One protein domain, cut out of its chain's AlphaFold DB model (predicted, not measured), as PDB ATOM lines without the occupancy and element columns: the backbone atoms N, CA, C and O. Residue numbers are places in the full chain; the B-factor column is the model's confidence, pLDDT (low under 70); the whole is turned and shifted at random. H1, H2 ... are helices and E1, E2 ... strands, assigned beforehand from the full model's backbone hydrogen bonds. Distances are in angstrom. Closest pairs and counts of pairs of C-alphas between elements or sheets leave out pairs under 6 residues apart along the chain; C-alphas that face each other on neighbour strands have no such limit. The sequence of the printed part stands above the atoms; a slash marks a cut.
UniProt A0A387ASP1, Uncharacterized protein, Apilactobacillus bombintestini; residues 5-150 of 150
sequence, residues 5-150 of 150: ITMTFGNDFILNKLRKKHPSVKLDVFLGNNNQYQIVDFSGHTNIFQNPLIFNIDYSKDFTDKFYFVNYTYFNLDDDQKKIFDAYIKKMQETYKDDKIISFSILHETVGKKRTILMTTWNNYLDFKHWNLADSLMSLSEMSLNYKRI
ATOM      1  N   ILE A   5     -38.839  24.435 -18.539       93.00
ATOM      2  CA  ILE A   5     -39.172  25.855 -18.448       93.00
ATOM      3  C   ILE A   5     -39.710  26.256 -19.807       93.00
ATOM      4  O   ILE A   5     -39.033  26.093 -20.823       93.00
ATOM      5  N   THR A   6     -40.925  26.782 -19.815       93.69
ATOM      6  CA  THR A   6     -41.564  27.264 -21.036       93.69
ATOM      7  C   THR A   6     -41.747  28.761 -20.899       93.69
ATOM      8  O   THR A   6     -42.122  29.259 -19.839       93.69
ATOM      9  N   MET A   7     -41.492  29.509 -21.962       93.69
ATOM     10  CA  MET A   7     -41.664  30.957 -21.960       93.69
ATOM     11  C   MET A   7     -42.087  31.472 -23.326       93.69
ATOM     12  O   MET A   7     -41.943  30.791 -24.339       93.69
ATOM     13  N   THR A   8     -42.589  32.697 -23.366       94.00
ATOM     14  CA  THR A   8     -42.797  33.422 -24.618       94.00
ATOM     15  C   THR A   8     -42.578  34.918 -24.407       94.00
ATOM     16  O   THR A   8     -42.480  35.393 -23.272       94.00
ATOM     17  N   PHE A   9     -42.480  35.656 -25.509       93.50
ATOM     18  CA  PHE A   9     -42.205  37.089 -25.515       93.50
ATOM     19  C   PHE A   9     -43.370  37.854 -26.128       93.50
ATOM     20  O   PHE A   9     -44.079  37.358 -27.003       93.50
ATOM     21  N   GLY A  10     -43.557  39.091 -25.685       90.94
ATOM     22  CA  GLY A  10     -44.613  39.948 -26.204       90.94
ATOM     23  C   GLY A  10     -44.556  41.353 -25.629       90.94
ATOM     24  O   GLY A  10     -43.616  41.727 -24.931       90.94
ATOM     25  N   ASN A  11     -45.588  42.132 -25.935       90.44
ATOM     26  CA  ASN A  11     -45.865  43.371 -25.220       90.44
ATOM     27  C   ASN A  11     -46.739  43.091 -23.987       90.44
ATOM     28  O   ASN A  11     -47.386  42.044 -23.893       90.44
ATOM     29  N   ASP A  12     -46.789  44.052 -23.068       87.00
ATOM     30  CA  ASP A  12     -47.560  43.951 -21.825       87.00
ATOM     31  C   ASP A  12     -49.038  43.576 -22.058       87.00
ATOM     32  O   ASP A  12     -49.574  42.693 -21.390       87.00
ATOM     33  N   PHE A  13     -49.685  44.161 -23.074       89.94
ATOM     34  CA  PHE A  13     -51.088  43.885 -23.390       89.94
ATOM     35  C   PHE A  13     -51.341  42.405 -23.720       89.94
ATOM     36  O   PHE A  13     -52.264  41.787 -23.179       89.94
ATOM     37  N   ILE A  14     -50.515  41.818 -24.592       90.56
ATOM     38  CA  ILE A  14     -50.635  40.414 -25.007       90.56
ATOM     39  C   ILE A  14     -50.380  39.486 -23.817       90.56
ATOM     40  O   ILE A  14     -51.165  38.562 -23.583       90.56
ATOM     41  N   LEU A  15     -49.326  39.743 -23.038       91.38
ATOM     42  CA  LEU A  15     -48.970  38.893 -21.899       91.38
ATOM     43  C   LEU A  15     -50.008  38.982 -20.771       91.38
ATOM     44  O   LEU A  15     -50.378  37.961 -20.189       91.38
ATOM     45  N   ASN A  16     -50.574  40.163 -20.517       89.12
ATOM     46  CA  ASN A  16     -51.656  40.325 -19.545       89.12
ATOM     47  C   ASN A  16     -52.944  39.620 -19.981       89.12
ATOM     48  O   ASN A  16     -53.626  39.010 -19.153       89.12
ATOM     49  N   LYS A  17     -53.274  39.636 -21.278       91.94
ATOM     50  CA  LYS A  17     -54.406  38.863 -21.812       91.94
ATOM     51  C   LYS A  17     -54.198  37.359 -21.615       91.94
ATOM     52  O   LYS A  17     -55.136  36.659 -21.237       91.94
ATOM     53  N   LEU A  18     -52.977  36.877 -21.830       91.81
ATOM     54  CA  LEU A  18     -52.606  35.477 -21.636       91.81
ATOM     55  C   LEU A  18     -52.746  35.046 -20.166       91.81
ATOM     56  O   LEU A  18     -53.389  34.033 -19.900       91.81
ATOM     57  N   ARG A  19     -52.264  35.855 -19.210       90.81
ATOM     58  CA  ARG A  19     -52.451  35.604 -17.765       90.81
ATOM     59  C   ARG A  19     -53.919  35.505 -17.374       90.81
ATOM     60  O   ARG A  19     -54.314  34.568 -16.691       90.81
ATOM     61  N   LYS A  20     -54.744  36.442 -17.852       91.94
ATOM     62  CA  LYS A  20     -56.189  36.458 -17.567       91.94
ATOM     63  C   LYS A  20     -56.918  35.240 -18.134       91.94
ATOM     64  O   LYS A  20     -57.894  34.795 -17.543       91.94
ATOM     65  N   LYS A  21     -56.458  34.702 -19.267       93.69
ATOM     66  CA  LYS A  21     -57.046  33.515 -19.901       93.69
ATOM     67  C   LYS A  21     -56.700  32.212 -19.167       93.69
ATOM     68  O   LYS A  21     -57.461  31.254 -19.263       93.69
ATOM     69  N   HIS A  22     -55.587  32.178 -18.432       92.06
ATOM     70  CA  HIS A  22     -55.080  30.981 -17.754       92.06
ATOM     71  C   HIS A  22     -54.791  31.241 -16.262       92.06
ATOM     72  O   HIS A  22     -53.648  31.108 -15.831       92.06
ATOM     73  N   PRO A  23     -55.808  31.588 -15.447       90.62
ATOM     74  CA  PRO A  23     -55.611  31.972 -14.044       90.62
ATOM     75  C   PRO A  23     -55.115  30.826 -13.147       90.62
ATOM     76  O   PRO A  23     -54.586  31.077 -12.069       90.62
ATOM     77  N   SER A  24     -55.285  29.574 -13.577       89.19
ATOM     78  CA  SER A  24     -54.799  28.381 -12.874       89.19
ATOM     79  C   SER A  24     -53.316  28.085 -13.119       89.19
ATOM     80  O   SER A  24     -52.751  27.228 -12.441       89.19
ATOM     81  N   VAL A  25     -52.680  28.763 -14.081       88.75
ATOM     82  CA  VAL A  25     -51.257  28.593 -14.387       88.75
ATOM     83  C   VAL A  25     -50.478  29.704 -13.701       88.75
ATOM     84  O   VAL A  25     -50.767  30.890 -13.868       88.75
ATOM     85  N   LYS A  26     -49.467  29.322 -12.921       89.50
ATOM     86  CA  LYS A  26     -48.578  30.282 -12.277       89.50
ATOM     87  C   LYS A  26     -47.604  30.839 -13.310       89.50
ATOM     88  O   LYS A  26     -46.646  30.174 -13.684       89.50
ATOM     89  N   LEU A  27     -47.887  32.054 -13.766       92.31
ATOM     90  CA  LEU A  27     -47.100  32.747 -14.776       92.31
ATOM     91  C   LEU A  27     -46.386  33.949 -14.168       92.31
ATOM     92  O   LEU A  27     -47.038  34.870 -13.662       92.31
ATOM     93  N   ASP A  28     -45.063  33.950 -14.280       93.12
ATOM     94  CA  ASP A  28     -44.207  35.055 -13.863       93.12
ATOM     95  C   ASP A  28     -43.900  35.957 -15.062       93.12
ATOM     96  O   ASP A  28     -43.601  35.472 -16.156       93.12
ATOM     97  N   VAL A  29     -43.981  37.274 -14.862       94.25
ATOM     98  CA  VAL A  29     -43.685  38.267 -15.902       94.25
ATOM     99  C   VAL A  29     -42.387  38.976 -15.572       94.25
ATOM    100  O   VAL A  29     -42.142  39.373 -14.431       94.25
ATOM    101  N   PHE A  30     -41.566  39.158 -16.595       95.31
ATOM    102  CA  PHE A  30     -40.307  39.858 -16.485       95.31
ATOM    103  C   PHE A  30     -40.145  40.892 -17.592       95.31
ATOM    104  O   PHE A  30     -40.646  40.727 -18.706       95.31
ATOM    105  N   LEU A  31     -39.398  41.944 -17.280       95.38
ATOM    106  CA  LEU A  31     -38.992  42.991 -18.201       95.38
ATOM    107  C   LEU A  31     -37.484  42.890 -18.439       95.38
ATOM    108  O   LEU A  31     -36.691  42.935 -17.496       95.38
ATOM    109  N   GLY A  32     -37.101  42.732 -19.704       91.62
ATOM    110  CA  GLY A  32     -35.707  42.776 -20.128       91.62
ATOM    111  C   GLY A  32     -35.230  44.202 -20.403       91.62
ATOM    112  O   GLY A  32     -36.032  45.110 -20.621       91.62
ATOM    113  N   ASN A  33     -33.910  44.387 -20.477       82.75
ATOM    114  CA  ASN A  33     -33.284  45.700 -20.716       82.75
ATOM    115  C   ASN A  33     -33.731  46.382 -22.024       82.75
ATOM    116  O   ASN A  33     -33.701  47.604 -22.121       82.75
ATOM    117  N   ASN A  34     -34.183  45.607 -23.013       83.50
ATOM    118  CA  ASN A  34     -34.640  46.115 -24.309       83.50
ATOM    119  C   ASN A  34     -36.149  46.438 -24.325       83.50
ATOM    120  O   ASN A  34     -36.765  46.418 -25.388       83.50
ATOM    121  N   ASN A  35     -36.771  46.650 -23.158       84.50
ATOM    122  CA  ASN A  35     -38.225  46.798 -22.982       84.50
ATOM    123  C   ASN A  35     -39.056  45.627 -23.542       84.50
ATOM    124  O   ASN A  35     -40.249  45.759 -23.814       84.50
ATOM    125  N   GLN A  36     -38.426  44.466 -23.717       89.69
ATOM    126  CA  GLN A  36     -39.106  43.250 -24.130       89.69
ATOM    127  C   GLN A  36     -39.666  42.559 -22.892       89.69
ATOM    128  O   GLN A  36     -38.918  42.253 -21.958       89.69
ATOM    129  N   TYR A  37     -40.969  42.290 -22.904       94.25
ATOM    130  CA  TYR A  37     -41.586  41.510 -21.849       94.25
ATOM    131  C   TYR A  37     -41.476  40.023 -22.160       94.25
ATOM    132  O   TYR A  37     -41.620  39.578 -23.304       94.25
ATOM    133  N   GLN A  38     -41.267  39.263 -21.099       95.12
ATOM    134  CA  GLN A  38     -41.221  37.817 -21.093       95.12
ATOM    135  C   GLN A  38     -42.254  37.313 -20.092       95.12
ATOM    136  O   GLN A  38     -42.375  37.853 -18.994       95.12
ATOM    137  N   ILE A  39     -42.976  36.260 -20.457       95.00
ATOM    138  CA  ILE A  39     -43.782  35.488 -19.513       95.00
ATOM    139  C   ILE A  39     -43.221  34.076 -19.432       95.00
ATOM    140  O   ILE A  39     -42.876  33.488 -20.460       95.00
ATOM    141  N   VAL A  40     -43.108  33.550 -18.219       94.69
ATOM    142  CA  VAL A  40     -42.470  32.262 -17.955       94.69
ATOM    143  C   VAL A  40     -43.392  31.388 -17.120       94.69
ATOM    144  O   VAL A  40     -43.994  31.844 -16.149       94.69
ATOM    145  N   ASP A  41     -43.471  30.123 -17.511       93.50
ATOM    146  CA  ASP A  41     -43.996  29.034 -16.706       93.50
ATOM    147  C   ASP A  41     -42.829  28.147 -16.243       93.50
ATOM    148  O   ASP A  41     -42.199  27.440 -17.038       93.50
ATOM    149  N   PHE A  42     -42.543  28.191 -14.940       91.56
ATOM    150  CA  PHE A  42     -41.540  27.343 -14.288       91.56
ATOM    151  C   PHE A  42     -42.113  26.021 -13.752       91.56
ATOM    152  O   PHE A  42     -41.359  25.182 -13.258       91.56
ATOM    153  N   SER A  43     -43.435  25.831 -13.791       86.44
ATOM    154  CA  SER A  43     -44.094  24.637 -13.250       86.44
ATOM    155  C   SER A  43     -43.932  23.408 -14.146       86.44
ATOM    156  O   SER A  43     -44.004  22.280 -13.658       86.44
ATOM    157  N   GLY A  44     -43.683  23.620 -15.443       78.75
ATOM    158  CA  GLY A  44     -43.616  22.549 -16.435       78.75
ATOM    159  C   GLY A  44     -44.985  21.936 -16.750       78.75
ATOM    160  O   GLY A  44     -45.052  20.773 -17.144       78.75
ATOM    161  N   HIS A  45     -46.075  22.682 -16.538       76.50
ATOM    162  CA  HIS A  45     -47.418  22.278 -16.948       76.50
ATOM    163  C   HIS A  45     -47.566  22.260 -18.482       76.50
ATOM    164  O   HIS A  45     -46.659  22.624 -19.232       76.50
ATOM    165  N   THR A  46     -48.733  21.817 -18.962       79.44
ATOM    166  CA  THR A  46     -49.073  21.821 -20.391       79.44
ATOM    167  C   THR A  46     -48.838  23.200 -21.002       79.44
ATOM    168  O   THR A  46     -49.407  24.189 -20.539       79.44
ATOM    169  N   ASN A  47     -48.042  23.253 -22.072       84.62
ATOM    170  CA  ASN A  47     -47.731  24.496 -22.764       84.62
ATOM    171  C   ASN A  47     -49.009  25.208 -23.252       84.62
ATOM    172  O   ASN A  47     -49.764  24.676 -24.066       84.62
ATOM    173  N   ILE A  48     -49.208  26.440 -22.779       89.38
ATOM    174  CA  ILE A  48     -50.319  27.329 -23.157       89.38
ATOM    175  C   ILE A  48     -49.901  28.419 -24.160       89.38
ATOM    176  O   ILE A  48     -50.737  29.217 -24.592       89.38
ATOM    177  N   PHE A  49     -48.615  28.500 -24.514       91.75
ATOM    178  CA  PHE A  49     -48.082  29.513 -25.423       91.75
ATOM    179  C   PHE A  49     -48.164  29.040 -26.875       91.75
ATOM    180  O   PHE A  49     -47.849  27.892 -27.186       91.75
ATOM    181  N   GLN A  50     -48.543  29.950 -27.776       86.12
ATOM    182  CA  GLN A  50     -48.611  29.665 -29.214       86.12
ATOM    183  C   GLN A  50     -47.218  29.480 -29.835       86.12
ATOM    184  O   GLN A  50     -47.023  28.549 -30.606       86.12
ATOM    185  N   ASN A  51     -46.256  30.330 -29.458       87.50
ATOM    186  CA  ASN A  51     -44.859  30.264 -29.903       87.50
ATOM    187  C   ASN A  51     -43.945  30.134 -28.673       87.50
ATOM    188  O   ASN A  51     -43.382  31.140 -28.219       87.50
ATOM    189  N   PRO A  52     -43.881  28.940 -28.055       91.75
ATOM    190  CA  PRO A  52     -43.090  28.726 -26.855       91.75
ATOM    191  C   PRO A  52     -41.598  28.650 -27.194       91.75
ATOM    192  O   PRO A  52     -41.191  28.019 -28.171       91.75
ATOM    193  N   LEU A  53     -40.773  29.212 -26.322       91.69
ATOM    194  CA  LEU A  53     -39.398  28.777 -26.147       91.69
ATOM    195  C   LEU A  53     -39.393  27.764 -25.000       91.69
ATOM    196  O   LEU A  53     -39.842  28.080 -23.897       91.69
ATOM    197  N   ILE A  54     -38.950  26.539 -25.287       92.12
ATOM    198  CA  ILE A  54     -38.983  25.416 -24.344       92.12
ATOM    199  C   ILE A  54     -37.557  24.980 -24.047       92.12
ATOM    200  O   ILE A  54     -36.801  24.613 -24.958       92.12
ATOM    201  N   PHE A  55     -37.234  24.953 -22.761       93.38
ATOM    202  CA  PHE A  55     -35.982  24.434 -22.247       93.38
ATOM    203  C   PHE A  55     -36.212  23.189 -21.404       93.38
ATOM    204  O   PHE A  55     -37.077  23.179 -20.524       93.38
ATOM    205  N   ASN A  56     -35.395  22.166 -21.628       93.50
ATOM    206  CA  ASN A  56     -35.270  21.059 -20.688       93.50
ATOM    207  C   ASN A  56     -34.330  21.467 -19.553       93.50
ATOM    208  O   ASN A  56     -33.322  22.124 -19.808       93.50
ATOM    209  N   ILE A  57     -34.666  21.088 -18.320       94.19
ATOM    210  CA  ILE A  57     -33.792  21.256 -17.157       94.19
ATOM    211  C   ILE A  57     -32.981  19.972 -16.971       94.19
ATOM    212  O   ILE A  57     -33.541  18.943 -16.586       94.19
ATOM    213  N   ASP A  58     -31.672  20.056 -17.183       93.50
ATOM    214  CA  ASP A  58     -30.746  18.935 -16.986       93.50
ATOM    215  C   ASP A  58     -30.276  18.859 -15.533       93.50
ATOM    216  O   ASP A  58     -30.133  17.781 -14.956       93.50
ATOM    217  N   TYR A  59     -30.083  20.022 -14.913       94.06
ATOM    218  CA  TYR A  59     -29.678  20.136 -13.521       94.06
ATOM    219  C   TYR A  59     -30.281  21.386 -12.886       94.06
ATOM    220  O   TYR A  59     -30.453  22.409 -13.546       94.06
ATOM    221  N   SER A  60     -30.586  21.321 -11.592       95.06
ATOM    222  CA  SER A  60     -31.041  22.478 -10.831       95.06
ATOM    223  C   SER A  60     -30.635  22.366  -9.369       95.06
ATOM    224  O   SER A  60     -30.766  21.300  -8.762       95.06
ATOM    225  N   LYS A  61     -30.165  23.475  -8.804       95.81
ATOM    226  CA  LYS A  61     -29.761  23.598  -7.406       95.81
ATOM    227  C   LYS A  61     -30.608  24.669  -6.734       95.81
ATOM    228  O   LYS A  61     -30.582  25.825  -7.148       95.81
ATOM    229  N   ASP A  62     -31.352  24.252  -5.709       94.81
ATOM    230  CA  ASP A  62     -32.129  25.119  -4.812       94.81
ATOM    231  C   ASP A  62     -33.140  26.041  -5.516       94.81
ATOM    232  O   ASP A  62     -33.437  27.138  -5.046       94.81
ATOM    233  N   PHE A  63     -33.705  25.586  -6.644       93.12
ATOM    234  CA  PHE A  63     -34.706  26.357  -7.378       93.12
ATOM    235  C   PHE A  63     -35.886  26.758  -6.492       93.12
ATOM    236  O   PHE A  63     -36.554  25.927  -5.871       93.12
ATOM    237  N   THR A  64     -36.171  28.055  -6.497       91.44
ATOM    238  CA  THR A  64     -37.308  28.679  -5.831       91.44
ATOM    239  C   THR A  64     -37.890  29.742  -6.749       91.44
ATOM    240  O   THR A  64     -37.196  30.318  -7.580       91.44
ATOM    241  N   ASP A  65     -39.171  30.035  -6.584       86.81
ATOM    242  CA  ASP A  65     -39.843  31.167  -7.207       86.81
ATOM    243  C   ASP A  65     -39.552  32.496  -6.491       86.81
ATOM    244  O   ASP A  65     -39.957  33.547  -6.981       86.81
ATOM    245  N   LYS A  66     -38.860  32.491  -5.347       92.69
ATOM    246  CA  LYS A  66     -38.556  33.688  -4.547       92.69
ATOM    247  C   LYS A  66     -37.287  34.396  -5.031       92.69
ATOM    248  O   LYS A  66     -36.272  34.396  -4.349       92.69
ATOM    249  N   PHE A  67     -37.361  35.017  -6.204       95.56
ATOM    250  CA  PHE A  67     -36.305  35.864  -6.769       95.56
ATOM    251  C   PHE A  67     -36.913  37.057  -7.509       95.56
ATOM    252  O   PHE A  67     -38.087  37.034  -7.877       95.56
ATOM    253  N   TYR A  68     -36.117  38.093  -7.765       96.31
ATOM    254  CA  TYR A  68     -36.578  39.296  -8.477       96.31
ATOM    255  C   TYR A  68     -35.814  39.562  -9.770       96.31
ATOM    256  O   TYR A  68     -36.222  40.405 -10.568       96.31
ATOM    257  N   PHE A  69     -34.717  38.848  -9.993       97.19
ATOM    258  CA  PHE A  69     -33.910  38.970 -11.191       97.19
ATOM    259  C   PHE A  69     -33.468  37.586 -11.665       97.19
ATOM    260  O   PHE A  69     -33.092  36.738 -10.853       97.19
ATOM    261  N   VAL A  70     -33.536  37.355 -12.972       97.06
ATOM    262  CA  VAL A  70     -33.072  36.126 -13.618       97.06
ATOM    263  C   VAL A  70     -32.161  36.475 -14.781       97.06
ATOM    264  O   VAL A  70     -32.425  37.397 -15.557       97.06
ATOM    265  N   ASN A  71     -31.081  35.716 -14.878       96.69
ATOM    266  CA  ASN A  71     -30.152  35.756 -15.982       96.69
ATOM    267  C   ASN A  71     -30.171  34.415 -16.721       96.69
ATOM    268  O   ASN A  71     -30.214  33.359 -16.090       96.69
ATOM    269  N   TYR A  72     -30.106  34.477 -18.048       95.94
ATOM    270  CA  TYR A  72     -29.880  33.333 -18.923       95.94
ATOM    271  C   TYR A  72     -28.587  33.573 -19.698       95.94
ATOM    272  O   TYR A  72     -28.561  34.393 -20.618       95.94
ATOM    273  N   THR A  73     -27.521  32.866 -19.335       96.12
ATOM    274  CA  THR A  73     -26.253  32.910 -20.070       96.12
ATOM    275  C   THR A  73     -26.173  31.717 -21.008       96.12
ATOM    276  O   THR A  73     -26.304  30.574 -20.576       96.12
ATOM    277  N   TYR A  74     -25.999  31.994 -22.297       95.62
ATOM    278  CA  TYR A  74     -25.993  31.007 -23.371       95.62
ATOM    279  C   TYR A  74     -24.563  30.660 -23.754       95.62
ATOM    280  O   TYR A  74     -23.729  31.548 -23.941       95.62
ATOM    281  N   PHE A  75     -24.316  29.371 -23.948       95.00
ATOM    282  CA  PHE A  75     -23.018  28.842 -24.325       95.00
ATOM    283  C   PHE A  75     -23.139  27.940 -25.551       95.00
ATOM    284  O   PHE A  75     -24.047  27.110 -25.653       95.00
ATOM    285  N   ASN A  76     -22.181  28.087 -26.460       93.00
ATOM    286  CA  ASN A  76     -21.967  27.181 -27.580       93.00
ATOM    287  C   ASN A  76     -20.601  26.515 -27.386       93.00
ATOM    288  O   ASN A  76     -19.599  27.014 -27.889       93.00
ATOM    289  N   LEU A  77     -20.579  25.467 -26.560       91.81
ATOM    290  CA  LEU A  77     -19.353  24.848 -26.056       91.81
ATOM    291  C   LEU A  77     -18.879  23.732 -26.989       91.81
ATOM    292  O   LEU A  77     -19.673  22.865 -27.360       91.81
ATOM    293  N   ASP A  78     -17.586  23.718 -27.299       92.56
ATOM    294  CA  ASP A  78     -16.911  22.521 -27.807       92.56
ATOM    295  C   ASP A  78     -16.612  21.506 -26.679       92.56
ATOM    296  O   ASP A  78     -16.910  21.738 -25.502       92.56
ATOM    297  N   ASP A  79     -16.035  20.355 -27.034       92.00
ATOM    298  CA  ASP A  79     -15.773  19.261 -26.090       92.00
ATOM    299  C   ASP A  79     -14.792  19.636 -24.964       92.00
ATOM    300  O   ASP A  79     -14.910  19.120 -23.848       92.00
ATOM    301  N   ASP A  80     -13.831  20.529 -25.213       93.88
ATOM    302  CA  ASP A  80     -12.864  20.960 -24.201       93.88
ATOM    303  C   ASP A  80     -13.454  22.052 -23.308       93.88
ATOM    304  O   ASP A  80     -13.344  21.986 -22.079       93.88
ATOM    305  N   GLN A  81     -14.178  23.002 -23.896       94.88
ATOM    306  CA  GLN A  81     -14.935  24.013 -23.165       94.88
ATOM    307  C   GLN A  81     -16.013  23.382 -22.280       94.88
ATOM    308  O   GLN A  81     -16.256  23.865 -21.173       94.88
ATOM    309  N   LYS A  82     -16.615  22.267 -22.706       93.44
ATOM    310  CA  LYS A  82     -17.572  21.511 -21.894       93.44
ATOM    311  C   LYS A  82     -16.946  20.979 -20.606       93.44
ATOM    312  O   LYS A  82     -17.560  21.097 -19.552       93.44
ATOM    313  N   LYS A  83     -15.703  20.488 -20.642       94.38
ATOM    314  CA  LYS A  83     -14.991  20.045 -19.425       94.38
ATOM    315  C   LYS A  83     -14.758  21.205 -18.455       94.38
ATOM    316  O   LYS A  83     -14.901  21.028 -17.246       94.38
ATOM    317  N   ILE A  84     -14.410  22.382 -18.981       94.06
ATOM    318  CA  ILE A  84     -14.218  23.601 -18.181       94.06
ATOM    319  C   ILE A  84     -15.547  24.020 -17.543       94.06
ATOM    320  O   ILE A  84     -15.593  24.278 -16.340       94.06
ATOM    321  N   PHE A  85     -16.624  24.034 -18.329       95.12
ATOM    322  CA  PHE A  85     -17.974  24.325 -17.856       95.12
ATOM    323  C   PHE A  85     -18.396  23.358 -16.743       95.12
ATOM    324  O   PHE A  85     -18.776  23.802 -15.665       95.12
ATOM    325  N   ASP A  86     -18.256  22.049 -16.949       94.50
ATOM    326  CA  ASP A  86     -18.648  21.032 -15.970       94.50
ATOM    327  C   ASP A  86     -17.848  21.149 -14.661       94.50
ATOM    328  O   ASP A  86     -18.412  21.070 -13.564       94.50
ATOM    329  N   ALA A  87     -16.536  21.400 -14.753       94.31
ATOM    330  CA  ALA A  87     -15.688  21.645 -13.588       94.31
ATOM    331  C   ALA A  87     -16.114  22.910 -12.827       94.31
ATOM    332  O   ALA A  87     -16.161  22.906 -11.593       94.31
ATOM    333  N   TYR A  88     -16.464  23.971 -13.555       93.75
ATOM    334  CA  TYR A  88     -16.987  25.196 -12.968       93.75
ATOM    335  C   TYR A  88     -18.327  24.949 -12.264       93.75
ATOM    336  O   TYR A  88     -18.469  25.309 -11.097       93.75
ATOM    337  N   ILE A  89     -19.285  24.281 -12.917       94.88
ATOM    338  CA  ILE A  89     -20.592  23.973 -12.319       94.88
ATOM    339  C   ILE A  89     -20.417  23.157 -11.040       94.88
ATOM    340  O   ILE A  89     -21.066  23.451 -10.036       94.88
ATOM    341  N   LYS A  90     -19.501  22.184 -11.024       94.62
ATOM    342  CA  LYS A  90     -19.187  21.413  -9.817       94.62
ATOM    343  C   LYS A  90     -18.685  22.297  -8.673       94.62
ATOM    344  O   LYS A  90     -19.095  22.094  -7.538       94.62
ATOM    345  N   LYS A  91     -17.828  23.284  -8.950       92.75
ATOM    346  CA  LYS A  91     -17.374  24.248  -7.936       92.75
ATOM    347  C   LYS A  91     -18.522  25.149  -7.467       92.75
ATOM    348  O   LYS A  91     -18.713  25.324  -6.267       92.75
ATOM    349  N   MET A  92     -19.308  25.668  -8.408       92.81
ATOM    350  CA  MET A  92     -20.446  26.551  -8.151       92.81
ATOM    351  C   MET A  92     -21.487  25.897  -7.233       92.81
ATOM    352  O   MET A  92     -22.084  26.579  -6.408       92.81
ATOM    353  N   GLN A  93     -21.674  24.573  -7.303       93.69
ATOM    354  CA  GLN A  93     -22.567  23.840  -6.391       93.69
ATOM    355  C   GLN A  93     -22.260  24.071  -4.904       93.69
ATOM    356  O   GLN A  93     -23.193  24.021  -4.100       93.69
ATOM    357  N   GLU A  94     -20.999  24.351  -4.567       93.06
ATOM    358  CA  GLU A  94     -20.541  24.593  -3.198       93.06
ATOM    359  C   GLU A  94     -20.473  26.088  -2.855       93.06
ATOM    360  O   GLU A  94     -20.733  26.461  -1.715       93.06
ATOM    361  N   THR A  95     -20.165  26.959  -3.825       92.12
ATOM    362  CA  THR A  95     -19.879  28.385  -3.562       92.12
ATOM    363  C   THR A  95     -21.028  29.340  -3.877       92.12
ATOM    364  O   THR A  95     -20.979  30.494  -3.463       92.12
ATOM    365  N   TYR A  96     -22.082  28.903  -4.581       91.69
ATOM    366  CA  TYR A  96     -23.088  29.822  -5.142       91.69
ATOM    367  C   TYR A  96     -23.751  30.751  -4.106       91.69
ATOM    368  O   TYR A  96     -24.130  31.876  -4.435       91.69
ATOM    369  N   LYS A  97     -23.893  30.308  -2.850       91.44
ATOM    370  CA  LYS A  97     -24.465  31.140  -1.779       91.44
ATOM    371  C   LYS A  97     -23.546  32.283  -1.368       91.44
ATOM    372  O   LYS A  97     -24.050  33.364  -1.069       91.44
ATOM    373  N   ASP A  98     -22.234  32.058  -1.374       90.94
ATOM    374  CA  ASP A  98     -21.234  33.085  -1.063       90.94
ATOM    375  C   ASP A  98     -21.263  34.188  -2.131       90.94
ATOM    376  O   ASP A  98     -21.150  35.375  -1.825       90.94
ATOM    377  N   ASP A  99     -21.562  33.793  -3.370       89.50
ATOM    378  CA  ASP A  99     -21.788  34.677  -4.514       89.50
ATOM    379  C   ASP A  99     -23.185  35.328  -4.524       89.50
ATOM    380  O   ASP A  99     -23.522  36.060  -5.452       89.50
ATOM    381  N   LYS A 100     -24.015  35.090  -3.497       94.75
ATOM    382  CA  LYS A 100     -25.403  35.577  -3.362       94.75
ATOM    383  C   LYS A 100     -26.370  35.110  -4.458       94.75
ATOM    384  O   LYS A 100     -27.443  35.700  -4.633       94.75
ATOM    385  N   ILE A 101     -26.033  34.040  -5.171       96.31
ATOM    386  CA  ILE A 101     -26.960  33.380  -6.088       96.31
ATOM    387  C   ILE A 101     -28.058  32.716  -5.251       96.31
ATOM    388  O   ILE A 101     -27.779  32.017  -4.278       96.31
ATOM    389  N   ILE A 102     -29.321  32.917  -5.628       97.44
ATOM    390  CA  ILE A 102     -30.458  32.269  -4.956       97.44
ATOM    391  C   ILE A 102     -30.563  30.812  -5.400       97.44
ATOM    392  O   ILE A 102     -30.689  29.909  -4.578       97.44
ATOM    393  N   SER A 103     -30.535  30.598  -6.712       96.81
ATOM    394  CA  SER A 103     -30.590  29.280  -7.338       96.81
ATOM    395  C   SER A 103     -29.993  29.329  -8.736       96.81
ATOM    396  O   SER A 103     -29.956  30.402  -9.361       96.81
ATOM    397  N   PHE A 104     -29.570  28.174  -9.242       97.06
ATOM    398  CA  PHE A 104     -29.144  28.040 -10.629       97.06
ATOM    399  C   PHE A 104     -29.615  26.728 -11.256       97.06
ATOM    400  O   PHE A 104     -29.835  25.727 -10.569       97.06
ATOM    401  N   SER A 105     -29.747  26.737 -12.578       96.69
ATOM    402  CA  SER A 105     -30.128  25.571 -13.369       96.69
ATOM    403  C   SER A 105     -29.334  25.507 -14.665       96.69
ATOM    404  O   SER A 105     -29.049  26.539 -15.274       96.69
ATOM    405  N   ILE A 106     -29.033  24.287 -15.102       96.38
ATOM    406  CA  ILE A 106     -28.480  24.002 -16.425       96.38
ATOM    407  C   ILE A 106     -29.631  23.582 -17.318       96.38
ATOM    408  O   ILE A 106     -30.370  22.647 -16.991       96.38
ATOM    409  N   LEU A 107     -29.801  24.315 -18.410       95.50
ATOM    410  CA  LEU A 107     -30.884  24.124 -19.354       95.50
ATOM    411  C   LEU A 107     -30.340  23.832 -20.749       95.50
ATOM    412  O   LEU A 107     -29.257  24.293 -21.105       95.50
ATOM    413  N   HIS A 108     -31.148  23.159 -21.564       93.44
ATOM    414  CA  HIS A 108     -30.895  23.014 -22.993       93.44
ATOM    415  C   HIS A 108     -32.112  23.400 -23.825       93.44
ATOM    416  O   HIS A 108     -33.248  23.025 -23.518       93.44
ATOM    417  N   GLU A 109     -31.864  24.135 -24.913       88.25
ATOM    418  CA  GLU A 109     -32.873  24.400 -25.941       88.25
ATOM    419  C   GLU A 109     -33.362  23.084 -26.551       88.25
ATOM    420  O   GLU A 109     -32.576  22.259 -27.021       88.25
ATOM    421  N   THR A 110     -34.679  22.903 -26.591       85.06
ATOM    422  CA  THR A 110     -35.295  21.718 -27.213       85.06
ATOM    423  C   THR A 110     -35.334  21.790 -28.741       85.06
ATOM    424  O   THR A 110     -35.397  20.757 -29.410       85.06
ATOM    425  N   VAL A 111     -35.266  22.999 -29.305       79.25
ATOM    426  CA  VAL A 111     -35.335  23.283 -30.745       79.25
ATOM    427  C   VAL A 111     -34.259  24.307 -31.108       79.25
ATOM    428  O   VAL A 111     -33.927  25.177 -30.307       79.25
ATOM    429  N   GLY A 112     -33.719  24.234 -32.324       77.81
ATOM    430  CA  GLY A 112     -32.731  25.193 -32.820       77.81
ATOM    431  C   GLY A 112     -31.294  24.762 -32.533       77.81
ATOM    432  O   GLY A 112     -30.930  23.620 -32.808       77.81
ATOM    433  N   LYS A 113     -30.471  25.684 -32.017       75.19
ATOM    434  CA  LYS A 113     -29.020  25.488 -31.841       75.19
ATOM    435  C   LYS A 113     -28.653  24.535 -30.697       75.19
ATOM    436  O   LYS A 113     -27.494  24.148 -30.613       75.19
ATOM    437  N   LYS A 114     -29.620  24.129 -29.860       82.94
ATOM    438  CA  LYS A 114     -29.429  23.193 -28.733       82.94
ATOM    439  C   LYS A 114     -28.344  23.653 -27.750       82.94
ATOM    440  O   LYS A 114     -27.613  22.832 -27.196       82.94
ATOM    441  N   ARG A 115     -28.241  24.968 -27.542       90.38
ATOM    442  CA  ARG A 115     -27.227  25.571 -26.667       90.38
ATOM    443  C   ARG A 115     -27.387  25.108 -25.222       90.38
ATOM    444  O   ARG A 115     -28.509  24.851 -24.776       90.38
ATOM    445  N   THR A 116     -26.271  25.078 -24.497       94.62
ATOM    446  CA  THR A 116     -26.266  24.979 -23.033       94.62
ATOM    447  C   THR A 116     -26.578  26.352 -22.457       94.62
ATOM    448  O   THR A 116     -26.015  27.355 -22.899       94.62
ATOM    449  N   ILE A 117     -27.450  26.416 -21.458       96.44
ATOM    450  CA  ILE A 117     -27.792  27.657 -20.767       96.44
ATOM    451  C   ILE A 117     -27.563  27.490 -19.274       96.44
ATOM    452  O   ILE A 117     -28.082  26.562 -18.659       96.44
ATOM    453  N   LEU A 118     -26.844  28.441 -18.685       97.12
ATOM    454  CA  LEU A 118     -26.823  28.638 -17.243       97.12
ATOM    455  C   LEU A 118     -27.891  29.675 -16.890       97.12
ATOM    456  O   LEU A 118     -27.756  30.857 -17.210       97.12
ATOM    457  N   MET A 119     -28.955  29.226 -16.232       97.12
ATOM    458  CA  MET A 119     -29.936  30.112 -15.617       97.12
ATOM    459  C   MET A 119     -29.518  30.386 -14.176       97.12
ATOM    460  O   MET A 119     -29.389  29.445 -13.400       97.12
ATOM    461  N   THR A 120     -29.358  31.652 -13.799       97.50
ATOM    462  CA  THR A 120     -29.107  32.065 -12.407       97.50
ATOM    463  C   THR A 120     -30.186  33.028 -11.933       97.50
ATOM    464  O   THR A 120     -30.697  33.845 -12.700       97.50
ATOM    465  N   THR A 121     -30.550  32.935 -10.657       97.75
ATOM    466  CA  THR A 121     -31.586  33.774 -10.041       97.75
ATOM    467  C   THR A 121     -31.029  34.552  -8.860       97.75
ATOM    468  O   THR A 121     -30.161  34.070  -8.131       97.75
ATOM    469  N   TRP A 122     -31.530  35.772  -8.685       97.81
ATOM    470  CA  TRP A 122     -30.924  36.779  -7.825       97.81
ATOM    471  C   TRP A 122     -31.978  37.654  -7.149       97.81
ATOM    472  O   TRP A 122     -33.100  37.830  -7.644       97.81
ATOM    473  N   ASN A 123     -31.588  38.268  -6.032       96.38
ATOM    474  CA  ASN A 123     -32.416  39.263  -5.349       96.38
ATOM    475  C   ASN A 123     -32.474  40.584  -6.121       96.38
ATOM    476  O   ASN A 123     -33.469  41.297  -6.049       96.38
ATOM    477  N   ASN A 124     -31.407  40.937  -6.836       95.38
ATOM    478  CA  ASN A 124     -31.317  42.176  -7.597       95.38
ATOM    479  C   ASN A 124     -30.241  42.074  -8.690       95.38
ATOM    480  O   ASN A 124     -29.415  41.164  -8.700       95.38
ATOM    481  N   TYR A 125     -30.254  43.046  -9.602       94.50
ATOM    482  CA  TYR A 125     -29.308  43.134 -10.715       94.50
ATOM    483  C   TYR A 125     -27.858  43.415 -10.280       94.50
ATOM    484  O   TYR A 125     -26.928  42.997 -10.965       94.50
ATOM    485  N   LEU A 126     -27.642  44.131  -9.170       94.19
ATOM    486  CA  LEU A 126     -26.295  44.516  -8.736       94.19
ATOM    487  C   LEU A 126     -25.492  43.310  -8.243       94.19
ATOM    488  O   LEU A 126     -24.322  43.194  -8.595       94.19
ATOM    489  N   ASP A 127     -26.118  42.402  -7.490       95.38
ATOM    490  CA  ASP A 127     -25.472  41.161  -7.048       95.38
ATOM    491  C   ASP A 127     -25.051  40.303  -8.253       95.38
ATOM    492  O   ASP A 127     -23.888  39.910  -8.340       95.38
ATOM    493  N   PHE A 128     -25.938  40.135  -9.245       95.19
ATOM    494  CA  PHE A 128     -25.591  39.477 -10.511       95.19
ATOM    495  C   PHE A 128     -24.409  40.161 -11.205       95.19
ATOM    496  O   PHE A 128     -23.461  39.501 -11.619       95.19
ATOM    497  N   LYS A 129     -24.452  41.492 -11.337       93.12
ATOM    498  CA  LYS A 129     -23.416  42.247 -12.046       93.12
ATOM    499  C   LYS A 129     -22.045  42.084 -11.384       93.12
ATOM    500  O   LYS A 129     -21.054  41.972 -12.101       93.12
ATOM    501  N   HIS A 130     -21.979  42.076 -10.052       92.81
ATOM    502  CA  HIS A 130     -20.725  41.863  -9.330       92.81
ATOM    503  C   HIS A 130     -20.149  40.470  -9.581       92.81
ATOM    504  O   HIS A 130     -18.973  40.366  -9.921       92.81
ATOM    505  N   TRP A 131     -20.975  39.426  -9.487       93.19
ATOM    506  CA  TRP A 131     -20.546  38.062  -9.789       93.19
ATOM    507  C   TRP A 131     -20.103  37.917 -11.249       93.19
ATOM    508  O   TRP A 131     -18.983  37.498 -11.515       93.19
ATOM    509  N   ASN A 132     -20.919  38.378 -12.199       89.94
ATOM    510  CA  ASN A 132     -20.656  38.252 -13.634       89.94
ATOM    511  C   ASN A 132     -19.334  38.906 -14.072       89.94
ATOM    512  O   ASN A 132     -18.713  38.453 -15.026       89.94
ATOM    513  N   LEU A 133     -18.909  39.987 -13.410       82.50
ATOM    514  CA  LEU A 133     -17.626  40.643 -13.690       82.50
ATOM    515  C   LEU A 133     -16.424  39.892 -13.105       82.50
ATOM    516  O   LEU A 133     -15.331  39.981 -13.656       82.50
ATOM    517  N   ALA A 134     -16.615  39.194 -11.988       77.44
ATOM    518  CA  ALA A 134     -15.572  38.403 -11.347       77.44
ATOM    519  C   ALA A 134     -15.424  37.006 -11.972       77.44
ATOM    520  O   ALA A 134     -14.415  36.333 -11.753       77.44
ATOM    521  N   ASP A 135     -16.426  36.559 -12.732       80.31
ATOM    522  CA  ASP A 135     -16.543  35.162 -13.104       80.31
ATOM    523  C   ASP A 135     -15.883  34.807 -14.442       80.31
ATOM    524  O   ASP A 135     -16.327  35.188 -15.527       80.31
ATOM    525  N   SER A 136     -14.830  33.993 -14.362       80.94
ATOM    526  CA  SER A 136     -14.095  33.502 -15.531       80.94
ATOM    527  C   SER A 136     -14.938  32.675 -16.513       80.94
ATOM    528  O   SER A 136     -14.615  32.664 -17.703       80.94
ATOM    529  N   LEU A 137     -16.033  32.033 -16.073       88.00
ATOM    530  CA  LEU A 137     -16.926  31.272 -16.954       88.00
ATOM    531  C   LEU A 137     -17.562  32.178 -18.013       88.00
ATOM    532  O   LEU A 137     -17.799  31.739 -19.136       88.00
ATOM    533  N   MET A 138     -17.805  33.451 -17.687       88.19
ATOM    534  CA  MET A 138     -18.468  34.388 -18.597       88.19
ATOM    535  C   MET A 138     -17.655  34.653 -19.868       88.19
ATOM    536  O   MET A 138     -18.234  35.016 -20.890       88.19
ATOM    537  N   SER A 139     -16.344  34.391 -19.854       89.19
ATOM    538  CA  SER A 139     -15.504  34.444 -21.059       89.19
ATOM    539  C   SER A 139     -15.886  33.406 -22.123       89.19
ATOM    540  O   SER A 139     -15.625  33.626 -23.302       89.19
ATOM    541  N   LEU A 140     -16.537  32.305 -21.725       91.25
ATOM    542  CA  LEU A 140     -17.044  31.268 -22.630       91.25
ATOM    543  C   LEU A 140     -18.459  31.567 -23.149       91.25
ATOM    544  O   LEU A 140     -18.985  30.812 -23.968       91.25
ATOM    545  N   SER A 141     -19.115  32.614 -22.642       93.69
ATOM    546  CA  SER A 141     -20.502  32.910 -23.003       93.69
ATOM    547  C   SER A 141     -20.619  33.488 -24.416       93.69
ATOM    548  O   SER A 141     -19.842  34.347 -24.825       93.69
ATOM    549  N   GLU A 142     -21.626  33.035 -25.168       93.00
ATOM    550  CA  GLU A 142     -21.998  33.627 -26.462       93.00
ATOM    551  C   GLU A 142     -22.811  34.909 -26.239       93.00
ATOM    552  O   GLU A 142     -22.638  35.909 -26.934       93.00
ATOM    553  N   MET A 143     -23.730  34.870 -25.272       92.81
ATOM    554  CA  MET A 143     -24.564  36.005 -24.886       92.81
ATOM    555  C   MET A 143     -25.188  35.790 -23.509       92.81
ATOM    556  O   MET A 143     -25.281  34.667 -23.010       92.81
ATOM    557  N   SER A 144     -25.695  36.877 -22.932       93.25
ATOM    558  CA  SER A 144     -26.347  36.869 -21.628       93.25
ATOM    559  C   SER A 144     -27.606  37.740 -21.661       93.25
ATOM    560  O   SER A 144     -27.551  38.903 -22.067       93.25
ATOM    561  N   LEU A 145     -28.750  37.173 -21.272       94.00
ATOM    562  CA  LEU A 145     -30.045  37.855 -21.253       94.00
ATOM    563  C   LEU A 145     -30.513  38.080 -19.815       94.00
ATOM    564  O   LEU A 145     -30.560  37.150 -19.014       94.00
ATOM    565  N   ASN A 146     -30.889  39.320 -19.512       95.31
ATOM    566  CA  ASN A 146     -31.151  39.810 -18.162       95.31
ATOM    567  C   ASN A 146     -32.592  40.283 -18.023       95.31
ATOM    568  O   ASN A 146     -33.040  41.113 -18.818       95.31
ATOM    569  N   TYR A 147     -33.283  39.807 -16.990       96.31
ATOM    570  CA  TYR A 147     -34.705  40.060 -16.801       96.31
ATOM    571  C   TYR A 147     -35.035  40.364 -15.340       96.31
ATOM    572  O   TYR A 147     -34.674  39.617 -14.427       96.31
ATOM    573  N   LYS A 148     -35.764  41.459 -15.116       96.38
ATOM    574  CA  LYS A 148     -36.282  41.859 -13.803       96.38
ATOM    575  C   LYS A 148     -37.758  41.489 -13.700       96.38
ATOM    576  O   LYS A 148     -38.525  41.793 -14.609       96.38
ATOM    577  N   ARG A 149     -38.162  40.867 -12.594       94.44
ATOM    578  CA  ARG A 149     -39.569  40.551 -12.322       94.44
ATOM    579  C   ARG A 149     -40.372  41.837 -12.094       94.44
ATOM    580  O   ARG A 149     -39.863  42.756 -11.445       94.44
ATOM    581  N   ILE A 150     -41.597  41.885 -12.618       90.56
ATOM    582  CA  ILE A 150     -42.533  43.016 -12.482       90.56
ATOM    583  C   ILE A 150     -43.840  42.623 -11.798       90.56
ATOM    584  O   ILE A 150     -44.223  41.434 -11.880       90.56
TER     585      ILE A 150
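What this domain is: This is residues 5 to 150 of the 150 residues of an uncharacterized protein of Apilactobacillus bombintestini (UniProt A0A387ASP1). Eight antiparallel strands make a closed barrel, with helices packed outside it: H1 on one side, by E1 and E3, and H2, H3 and H4 on the side away from H1. The printed part has 146 residues, with four named helices and eight named strands in the order E1 H1 E2 E3 E4 E5 H2 E6 E7 H3 H4 E8; the class is mixed, helices and strands. Round the ring run E1, E3, E2, E8, E5, E7, E6, E4 and back to E1. The whole is compact, with a radius of gyration of the C-alphas of 15.3 A and spans of 44 by 31 by 27 A.

How they stand to each other: Start at E1, residues 5 to 10: antiparallel E3, residues 37 to 41, lies on one side of it, with N 8 and O 39 within hydrogen-bond range at 3.0 A. On the other side is E4, residues 53 to 61, with N 7 and O 53 at 2.9 A. E4 bends by 72 degrees at residue 58; it pairs with E1 over residues 53 to 55 and with E6, residues 103 to 109, over residues 55 to 61, with N 106 and O 59 at 2.8 A. E2, residues 28 to 32, forms a hairpin with E3, with N 30 and O 38 at 2.8 A. Then look at E8, residues 143 to 149, beside E2, with N 31 and O 148 at 2.8 A. E5, residues 69 to 75, is the next neighbour, with N 72 and O 145 at 2.9 A. E7, residues 116 to 122, follows with N 73 and O 118 at 2.9 A, and forms a hairpin with E6, with N 107 and O 117 at 2.8 A. H1, residues 12 to 21, runs along E3 at 3 degrees on the local plane, outside the barrel, at a height over the sheet of 9.3 A; its closest C-alphas with E3 are Asp 12 and Tyr 37, 6.5 A. H2, residues 79 to 95, lies outside over E6 and E7 at a height of 10.5 A. H3, residues 125 to 134, lies outside over E5 at 9.8 A. H4, residues 136 to 140, only just touches H2, with 3 pairs of C-alphas within 8 A, by residues 81 to 88 of H2 alone; the closest are Phe 85 and Leu 137, 7.1 A. In H1 and H3 every O i to N i+4 pair is within hydrogen-bond range; H2 has 11 of 13, and H4 0 of 1 with 2 of 2 O i to N i+3 pairs.

Where its parts are: Find C-alpha 5 at (-39.172, 25.855, -18.448), where E1 begins. H2 starts at C-alpha 79, (-15.773, 19.261, -26.090), and runs 24.6 A; E4 is 21.7 A long. E8 runs 20.1 A to C-alpha 149 at (-39.569, 40.551, -12.322).

The domain as a whole: The two C-alphas farthest apart, of Lys 20 and Asp 80, are 46.5 A apart. The printed part has no cut; the link E3 to E4, 11 residues, is long. Mean pLDDT of the printed part is 91.8, and no printed residue is under 70.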